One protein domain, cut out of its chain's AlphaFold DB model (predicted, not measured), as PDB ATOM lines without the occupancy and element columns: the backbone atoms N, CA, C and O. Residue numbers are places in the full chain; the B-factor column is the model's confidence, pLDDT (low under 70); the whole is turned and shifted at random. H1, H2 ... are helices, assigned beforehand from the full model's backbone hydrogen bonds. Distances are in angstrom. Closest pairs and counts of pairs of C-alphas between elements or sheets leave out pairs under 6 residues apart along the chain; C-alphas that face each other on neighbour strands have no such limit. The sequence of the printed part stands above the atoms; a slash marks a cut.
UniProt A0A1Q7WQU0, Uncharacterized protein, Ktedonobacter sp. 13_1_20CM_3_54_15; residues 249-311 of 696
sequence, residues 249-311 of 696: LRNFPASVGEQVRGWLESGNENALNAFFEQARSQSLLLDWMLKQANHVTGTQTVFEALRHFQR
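This is residues 249 to 311 of the 696 residues of an uncharacterized protein of Ktedonobacter sp. 13_1_20CM_3_54_15 (UniProt A0A1Q7WQU0). Three helices form a zigzag like the letter N, with H1 and H3 on its two sides and H2 running slantwise from the end of H1 to the start of H3. The short H4 sits in the space between H1 and H3 and points away from H2, so that the four helices make a rounded, crossed cluster. The printed part has 63 residues with four named helices, in the order H1, H2, H3, H4, and no named strand; its class is all helix. The whole is compact, with a radius of gyration of the C-alphas of 10.9 A, and the C-alphas span 24 by 24 by 19 A.

Residues 249 to 253 come before the first named helix. H1 holds residues 254 to 266, begins with C-alpha 254 at (43.543, 18.764, 171.502) and is 18.3 A long from first to last C-alpha. H2 holds residues 269 to 280 and is 16.3 A long. H3, the longest helix, holds residues 284 to 297 and is 20.1 A long; its C-alpha 284 is at (25.625, 7.791, 170.785). H4 holds residues 302 to 309, is 10.4 A long and ends with C-alpha 309 at (42.988, 5.046, 159.721).

H2 and H4 are the hubs, each touching three other helices. H1 and H2 form a helical hairpin: they touch, run opposite ways at a shallow tilt of 33 degrees, only just short of steep, and their closest C-alphas are those of Trp 263 and Leu 272, 6.2 A apart. H1 touches H2 with residues 260 to 264 alone, and H2 touches H1 with residues 269 to 272 alone. H2 and H3 only just touch, with 3 pairs of C-alphas within 8 A, and only at the corner by their link; the closest C-alphas are those of Arg 280 and Asp 287, 4.6 A apart, and the helices run opposite ways at a steep tilt of 43 degrees. H4 touches H2 about perpendicular, at 82 degrees, and the closest C-alphas are those of Glu 269 and Phe 303, 5.7 A apart. H4 touches H3 at a steep tilt of 63 degrees, the same way, with the C-alphas of Asn 294 and Ala 305 closest at 5.7 A. H1 and H4 only just touch, with 3 pairs of C-alphas within 8 A; H1 does so with residue 264 alone, and the closest C-alphas are those of Leu 264 and Arg 307, 6.7 A apart. These two helices are about perpendicular, at 90 degrees. H1 and H3 are apart. In H1, H2, H3 and H4 every O i to N i+4 pair is within hydrogen-bond range.

The two C-alphas farthest apart are those of Ser 266 and Leu 284, at 28.6 A. The printed part has no cut, and the links H1 to H2, H2 to H3 and H3 to H4 are tight. The mean pLDDT of the printed part is 92.7, and no printed residue is under 70.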
ATOM      1  N   LEU A 249      39.263  12.386 165.582       88.81
ATOM      2  CA  LEU A 249      39.619  12.957 166.883       88.81
ATOM      3  C   LEU A 249      39.106  14.386 167.099       88.81
ATOM      4  O   LEU A 249      39.209  14.893 168.216       88.81
ATOM      5  N   ARG A 250      38.513  15.026 166.088       85.94
ATOM      6  CA  ARG A 250      38.159  16.457 166.120       85.94
ATOM      7  C   ARG A 250      37.243  16.864 167.279       85.94
ATOM      8  O   ARG A 250      37.301  17.993 167.750       85.94
ATOM      9  N   ASN A 251      36.354  15.960 167.703       83.88
ATOM     10  CA  ASN A 251      35.360  16.234 168.743       83.88
ATOM     11  C   ASN A 251      35.956  16.107 170.156       83.88
ATOM     12  O   ASN A 251      35.273  16.373 171.145       83.88
ATOM     13  N   PHE A 252      37.225  15.708 170.262       88.12
ATOM     14  CA  PHE A 252      37.967  15.670 171.511       88.12
ATOM     15  C   PHE A 252      38.826  16.932 171.681       88.12
ATOM     16  O   PHE A 252      39.297  17.508 170.700       88.12
ATOM     17  N   PRO A 253      39.101  17.358 172.928       90.00
ATOM     18  CA  PRO A 253      40.101  18.387 173.186       90.00
ATOM     19  C   PRO A 253      41.465  18.008 172.594       90.00
ATOM     20  O   PRO A 253      41.857  16.842 172.640       90.00
ATOM     21  N   ALA A 254      42.236  18.996 172.127       88.94
ATOM     22  CA  ALA A 254      43.543  18.764 171.502       88.94
ATOM     23  C   ALA A 254      44.494  17.906 172.363       88.94
ATOM     24  O   ALA A 254      45.159  17.015 171.841       88.94
ATOM     25  N   SER A 255      44.488  18.097 173.687       92.56
ATOM     26  CA  SER A 255      45.286  17.302 174.633       92.56
ATOM     27  C   SER A 255      44.917  15.815 174.651       92.56
ATOM     28  O   SER A 255      45.785  14.961 174.817       92.56
ATOM     29  N   VAL A 256      43.637  15.490 174.455       92.06
ATOM     30  CA  VAL A 256      43.173  14.105 174.310       92.06
ATOM     31  C   VAL A 256      43.633  13.547 172.966       92.06
ATOM     32  O   VAL A 256      44.114  12.420 172.914       92.06
ATOM     33  N   GLY A 257      43.557  14.341 171.894       92.75
ATOM     34  CA  GLY A 257      44.084  13.953 170.584       92.75
ATOM     35  C   GLY A 257      45.584  13.629 170.619       92.75
ATOM     36  O   GLY A 257      46.008  12.606 170.084       92.75
ATOM     37  N   GLU A 258      46.389  14.449 171.301       93.50
ATOM     38  CA  GLU A 258      47.819  14.191 171.540       93.50
ATOM     39  C   GLU A 258      48.052  12.910 172.346       93.50
ATOM     40  O   GLU A 258      48.911  12.099 171.996       93.50
ATOM     41  N   GLN A 259      47.260  12.686 173.397       96.00
ATOM     42  CA  GLN A 259      47.350  11.476 174.208       96.00
ATOM     43  C   GLN A 259      47.028  10.215 173.394       96.00
ATOM     44  O   GLN A 259      47.766   9.231 173.474       96.00
ATOM     45  N   VAL A 260      45.968  10.253 172.580       95.12
ATOM     46  CA  VAL A 260      45.595   9.149 171.685       95.12
ATOM     47  C   VAL A 260      46.709   8.877 170.675       95.12
ATOM     48  O   VAL A 260      47.106   7.721 170.521       95.12
ATOM     49  N   ARG A 261      47.281   9.916 170.049       94.56
ATOM     50  CA  ARG A 261      48.441   9.770 169.151       94.56
ATOM     51  C   ARG A 261      49.643   9.143 169.860       94.56
ATOM     52  O   ARG A 261      50.217   8.191 169.337       94.56
ATOM     53  N   GLY A 262      49.956   9.575 171.081       96.31
ATOM     54  CA  GLY A 262      51.032   8.986 171.881       96.31
ATOM     55  C   GLY A 262      50.807   7.505 172.214       96.31
ATOM     56  O   GLY A 262      51.746   6.703 172.180       96.31
ATOM     57  N   TRP A 263      49.566   7.092 172.495       97.69
ATOM     58  CA  TRP A 263      49.234   5.674 172.680       97.69
ATOM     59  C   TRP A 263      49.334   4.870 171.389       97.69
ATOM     60  O   TRP A 263      49.861   3.758 171.429       97.69
ATOM     61  N   LEU A 264      48.894   5.426 170.257       96.00
ATOM     62  CA  LEU A 264      49.082   4.799 168.951       96.00
ATOM     63  C   LEU A 264      50.575   4.579 168.700       96.00
ATOM     64  O   LEU A 264      50.988   3.431 168.559       96.00
ATOM     65  N   GLU A 265      51.396   5.630 168.748       95.12
ATOM     66  CA  GLU A 265      52.845   5.587 168.500       95.12
ATOM     67  C   GLU A 265      53.587   4.588 169.395       95.12
ATOM     68  O   GLU A 265      54.375   3.785 168.894       95.12
ATOM     69  N   SER A 266      53.302   4.595 170.699       96.69
ATOM     70  CA  SER A 266      53.932   3.686 171.668       96.69
ATOM     71  C   SER A 266      53.408   2.248 171.619       96.69
ATOM     72  O   SER A 266      53.993   1.369 172.251       96.69
ATOM     73  N   GLY A 267      52.317   1.987 170.891       96.69
ATOM     74  CA  GLY A 267      51.661   0.680 170.871       96.69
ATOM     75  C   GLY A 267      50.893   0.356 172.155       96.69
ATOM     76  O   GLY A 267      50.692  -0.815 172.472       96.69
ATOM     77  N   ASN A 268      50.481   1.369 172.924       97.19
ATOM     78  CA  ASN A 268      49.766   1.187 174.187       97.19
ATOM     79  C   ASN A 268      48.267   0.935 173.963       97.19
ATOM     80  O   ASN A 268      47.408   1.755 174.292       97.19
ATOM     81  N   GLU A 269      47.970  -0.233 173.404       97.25
ATOM     82  CA  GLU A 269      46.616  -0.670 173.076       97.25
ATOM     83  C   GLU A 269      45.686  -0.692 174.299       97.25
ATOM     84  O   GLU A 269      44.557  -0.207 174.232       97.25
ATOM     85  N   ASN A 270      46.171  -1.191 175.439       97.25
ATOM     86  CA  ASN A 270      45.364  -1.315 176.654       97.25
ATOM     87  C   ASN A 270      44.834   0.038 177.143       97.25
ATOM     88  O   ASN A 270      43.666   0.139 177.510       97.25
ATOM     89  N   ALA A 271      45.678   1.076 177.151       96.69
ATOM     90  CA  ALA A 271      45.267   2.404 177.602       96.69
ATOM     91  C   ALA A 271      44.270   3.051 176.633       96.69
ATOM     92  O   ALA A 271      43.260   3.597 177.076       96.69
ATOM     93  N   LEU A 272      44.522   2.941 175.324       96.44
ATOM     94  CA  LEU A 272      43.650   3.504 174.298       96.44
ATOM     95  C   LEU A 272      42.272   2.833 174.307       96.44
ATOM     96  O   LEU A 272      41.255   3.521 174.364       96.44
ATOM     97  N   ASN A 273      42.229   1.499 174.306       96.06
ATOM     98  CA  ASN A 273      40.966   0.762 174.323       96.06
ATOM     99  C   ASN A 273      40.177   1.036 175.612       96.06
ATOM    100  O   ASN A 273      38.973   1.269 175.543       96.06
ATOM    101  N   ALA A 274      40.839   1.087 176.776       95.44
ATOM    102  CA  ALA A 274      40.175   1.424 178.037       95.44
ATOM    103  C   ALA A 274      39.584   2.846 178.027       95.44
ATOM    104  O   ALA A 274      38.478   3.056 178.522       95.44
ATOM    105  N   PHE A 275      40.293   3.811 177.435       94.62
ATOM    106  CA  PHE A 275      39.801   5.178 177.282       94.62
ATOM    107  C   PHE A 275      38.538   5.238 176.411       94.62
ATOM    108  O   PHE A 275      37.525   5.796 176.837       94.62
ATOM    109  N   PHE A 276      38.566   4.640 175.216       93.56
ATOM    110  CA  PHE A 276      37.422   4.687 174.301       93.56
ATOM    111  C   PHE A 276      36.231   3.850 174.782       93.56
ATOM    112  O   PHE A 276      35.089   4.243 174.546       93.56
ATOM    113  N   GLU A 277      36.466   2.764 175.522       92.00
ATOM    114  CA  GLU A 277      35.408   1.992 176.185       92.00
ATOM    115  C   GLU A 277      34.632   2.845 177.199       92.00
ATOM    116  O   GLU A 277      33.406   2.769 177.274       92.00
ATOM    117  N   GLN A 278      35.323   3.714 177.941       90.81
ATOM    118  CA  GLN A 278      34.670   4.661 178.840       90.81
ATOM    119  C   GLN A 278      33.997   5.810 178.073       90.81
ATOM    120  O   GLN A 278      32.885   6.213 178.413       90.81
ATOM    121  N   ALA A 279      34.660   6.351 177.047       89.56
ATOM    122  CA  ALA A 279      34.166   7.509 176.307       89.56
ATOM    123  C   ALA A 279      32.889   7.198 175.511       89.56
ATOM    124  O   ALA A 279      31.962   8.012 175.491       89.56
ATOM    125  N   ARG A 280      32.797   6.011 174.895       88.50
ATOM    126  CA  ARG A 280      31.648   5.634 174.055       88.50
ATOM    127  C   ARG A 280      30.327   5.561 174.819       88.50
ATOM    128  O   ARG A 280      29.276   5.782 174.234       88.50
ATOM    129  N   SER A 281      30.355   5.354 176.138       84.31
ATOM    130  CA  SER A 281      29.135   5.349 176.957       84.31
ATOM    131  C   SER A 281      28.492   6.736 177.119       84.31
ATOM    132  O   SER A 281      27.414   6.833 177.700       84.31
ATOM    133  N   GLN A 282      29.173   7.809 176.701       84.94
ATOM    134  CA  GLN A 282      28.739   9.200 176.885       84.94
ATOM    135  C   GLN A 282      28.218   9.845 175.592       84.94
ATOM    136  O   GLN A 282      27.720  10.968 175.629       84.94
ATOM    137  N   SER A 283      28.343   9.174 174.442       84.94
ATOM    138  CA  SER A 283      27.950   9.718 173.141       84.94
ATOM    139  C   SER A 283      27.473   8.606 172.211       84.94
ATOM    140  O   SER A 283      28.231   7.695 171.883       84.94
ATOM    141  N   LEU A 284      26.221   8.716 171.755       82.19
ATOM    142  CA  LEU A 284      25.625   7.791 170.785       82.19
ATOM    143  C   LEU A 284      26.442   7.754 169.487       82.19
ATOM    144  O   LEU A 284      26.790   6.676 169.009       82.19
ATOM    145  N   LEU A 285      26.808   8.933 168.973       84.19
ATOM    146  CA  LEU A 285      27.618   9.074 167.764       84.19
ATOM    147  C   LEU A 285      28.976   8.384 167.907       84.19
ATOM    148  O   LEU A 285      29.401   7.687 166.990       84.19
ATOM    149  N   LEU A 286      29.645   8.548 169.051       87.12
ATOM    150  CA  LEU A 286      30.943   7.919 169.285       87.12
ATOM    151  C   LEU A 286      30.832   6.389 169.340       87.12
ATOM    152  O   LEU A 286      31.638   5.713 168.707       87.12
ATOM    153  N   ASP A 287      29.844   5.830 170.050       87.69
ATOM    154  CA  ASP A 287      29.636   4.371 170.080       87.69
ATOM    155  C   ASP A 287      29.366   3.812 168.681       87.69
ATOM    156  O   ASP A 287      29.947   2.794 168.298       87.69
ATOM    157  N   TRP A 288      28.540   4.506 167.891       89.25
ATOM    158  CA  TRP A 288      28.259   4.096 166.521       89.25
ATOM    159  C   TRP A 288      29.485   4.179 165.619       89.25
ATOM    160  O   TRP A 288      29.809   3.200 164.946       89.25
ATOM    161  N   MET A 289      30.216   5.292 165.666       88.88
ATOM    162  CA  MET A 289      31.404   5.512 164.846       88.88
ATOM    163  C   MET A 289      32.477   4.450 165.114       88.88
ATOM    164  O   MET A 289      33.047   3.913 164.171       88.88
ATOM    165  N   LEU A 290      32.724   4.098 166.380       90.62
ATOM    166  CA  LEU A 290      33.726   3.090 166.744       90.62
ATOM    167  C   LEU A 290      33.341   1.681 166.272       90.62
ATOM    168  O   LEU A 290      34.190   0.935 165.786       90.62
ATOM    169  N   LYS A 291      32.061   1.307 166.379       90.94
ATOM    170  CA  LYS A 291      31.576   0.014 165.869       90.94
ATOM    171  C   LYS A 291      31.626  -0.047 164.347       90.94
ATOM    172  O   LYS A 291      32.080  -1.048 163.795       90.94
ATOM    173  N   GLN A 292      31.209   1.028 163.681       92.56
ATOM    174  CA  GLN A 292      31.294   1.138 162.230       92.56
ATOM    175  C   GLN A 292      32.756   1.092 161.765       92.56
ATOM    176  O   GLN A 292      33.061   0.415 160.791       92.56
ATOM    177  N   ALA A 293      33.677   1.731 162.492       93.69
ATOM    178  CA  ALA A 293      35.108   1.711 162.202       93.69
ATOM    179  C   ALA A 293      35.674   0.286 162.222       93.69
ATOM    180  O   ALA A 293      36.357  -0.115 161.277       93.69
ATOM    181  N   ASN A 294      35.343  -0.494 163.253       95.12
ATOM    182  CA  ASN A 294      35.739  -1.898 163.342       95.12
ATOM    183  C   ASN A 294      35.175  -2.726 162.181       95.12
ATOM    184  O   ASN A 294      35.914  -3.473 161.548       95.12
ATOM    185  N   HIS A 295      33.889  -2.551 161.858       95.81
ATOM    186  CA  HIS A 295      33.231  -3.254 160.751       95.81
ATOM    187  C   HIS A 295      33.872  -2.940 159.395       95.81
ATOM    188  O   HIS A 295      34.321  -3.844 158.693       95.81
ATOM    189  N   VAL A 296      34.006  -1.653 159.065       95.62
ATOM    190  CA  VAL A 296      34.564  -1.178 157.788       95.62
ATOM    191  C   VAL A 296      36.012  -1.626 157.603       95.62
ATOM    192  O   VAL A 296      36.406  -1.984 156.496       95.62
ATOM    193  N   THR A 297      36.811  -1.645 158.673       95.62
ATOM    194  CA  THR A 297      38.232  -2.031 158.612       95.62
ATOM    195  C   THR A 297      38.477  -3.524 158.853       95.62
ATOM    196  O   THR A 297      39.589  -4.004 158.626       95.62
ATOM    197  N   GLY A 298      37.466  -4.281 159.292       95.56
ATOM    198  CA  GLY A 298      37.603  -5.685 159.695       95.56
ATOM    199  C   GLY A 298      38.396  -5.899 160.985       95.56
ATOM    200  O   GLY A 298      38.929  -6.988 161.203       95.56
ATOM    201  N   THR A 299      38.522  -4.868 161.817       96.19
ATOM    202  CA  THR A 299      39.316  -4.896 163.053       96.19
ATOM    203  C   THR A 299      38.455  -5.229 164.269       96.19
ATOM    204  O   THR A 299      37.226  -5.181 164.215       96.19
ATOM    205  N   GLN A 300      39.088  -5.632 165.373       93.00
ATOM    206  CA  GLN A 300      38.384  -6.034 166.598       93.00
ATOM    207  C   GLN A 300      38.459  -4.971 167.693       93.00
ATOM    208  O   GLN A 300      37.572  -4.904 168.548       93.00
ATOM    209  N   THR A 301      39.503  -4.139 167.687       95.19
ATOM    210  CA  THR A 301      39.722  -3.119 168.718       95.19
ATOM    211  C   THR A 301      39.796  -1.712 168.137       95.19
ATOM    212  O   THR A 301      40.195  -1.502 166.994       95.19
ATOM    213  N   VAL A 302      39.452  -0.716 168.962       94.12
ATOM    214  CA  VAL A 302      39.547   0.701 168.573       94.12
ATOM    215  C   VAL A 302      40.991   1.070 168.231       94.12
ATOM    216  O   VAL A 302      41.234   1.846 167.311       94.12
ATOM    217  N   PHE A 303      41.960   0.491 168.943       96.25
ATOM    218  CA  PHE A 303      43.376   0.656 168.635       96.25
ATOM    219  C   PHE A 303      43.711   0.202 167.210       96.25
ATOM    220  O   PHE A 303      44.348   0.954 166.472       96.25
ATOM    221  N   GLU A 304      43.276  -0.997 166.816       96.69
ATOM    222  CA  GLU A 304      43.497  -1.528 165.469       96.69
ATOM    223  C   GLU A 304      42.831  -0.651 164.402       96.69
ATOM    224  O   GLU A 304      43.480  -0.307 163.412       96.69
ATOM    225  N   ALA A 305      41.584  -0.224 164.625       95.75
ATOM    226  CA  ALA A 305      40.861   0.654 163.707       95.75
ATOM    227  C   ALA A 305      41.552   2.019 163.537       95.75
ATOM    228  O   ALA A 305      41.776   2.472 162.416       95.75
ATOM    229  N   LEU A 306      41.960   2.674 164.630       95.06
ATOM    230  CA  LEU A 306      42.656   3.964 164.555       95.06
ATOM    231  C   LEU A 306      44.060   3.833 163.952       95.06
ATOM    232  O   LEU A 306      44.481   4.707 163.194       95.06
ATOM    233  N   ARG A 307      44.779   2.733 164.221       95.25
ATOM    234  CA  ARG A 307      46.037   2.412 163.522       95.25
ATOM    235  C   ARG A 307      45.818   2.206 162.028       95.25
ATOM    236  O   ARG A 307      46.675   2.597 161.237       95.25
ATOM    237  N   HIS A 308      44.696   1.603 161.648       95.25
ATOM    238  CA  HIS A 308      44.312   1.451 160.255       95.25
ATOM    239  C   HIS A 308      44.079   2.827 159.610       95.25
ATOM    240  O   HIS A 308      44.721   3.131 158.606       95.25
ATOM    241  N   PHE A 309      43.272   3.697 160.229       93.94
ATOM    242  CA  PHE A 309      42.988   5.046 159.721       93.94
ATOM    243  C   PHE A 309      44.178   6.005 159.722       93.94
ATOM    244  O   PHE A 309      44.225   6.894 158.882       93.94
ATOM    245  N   GLN A 310      45.183   5.796 160.575       94.00
ATOM    246  CA  GLN A 310      46.434   6.566 160.543       94.00
ATOM    247  C   GLN A 310      47.161   6.475 159.182       94.00
ATOM    248  O   GLN A 310      48.026   7.293 158.890       94.00
ATOM    249  N   ARG A 311      46.834   5.473 158.355       95.06
ATOM    250  CA  ARG A 311      47.400   5.283 157.009       95.06
ATOM    251  C   ARG A 311      46.652   6.049 155.910       95.06
ATOM    252  O   ARG A 311      47.109   6.012 154.772       95.06
TER     253      ARG A 311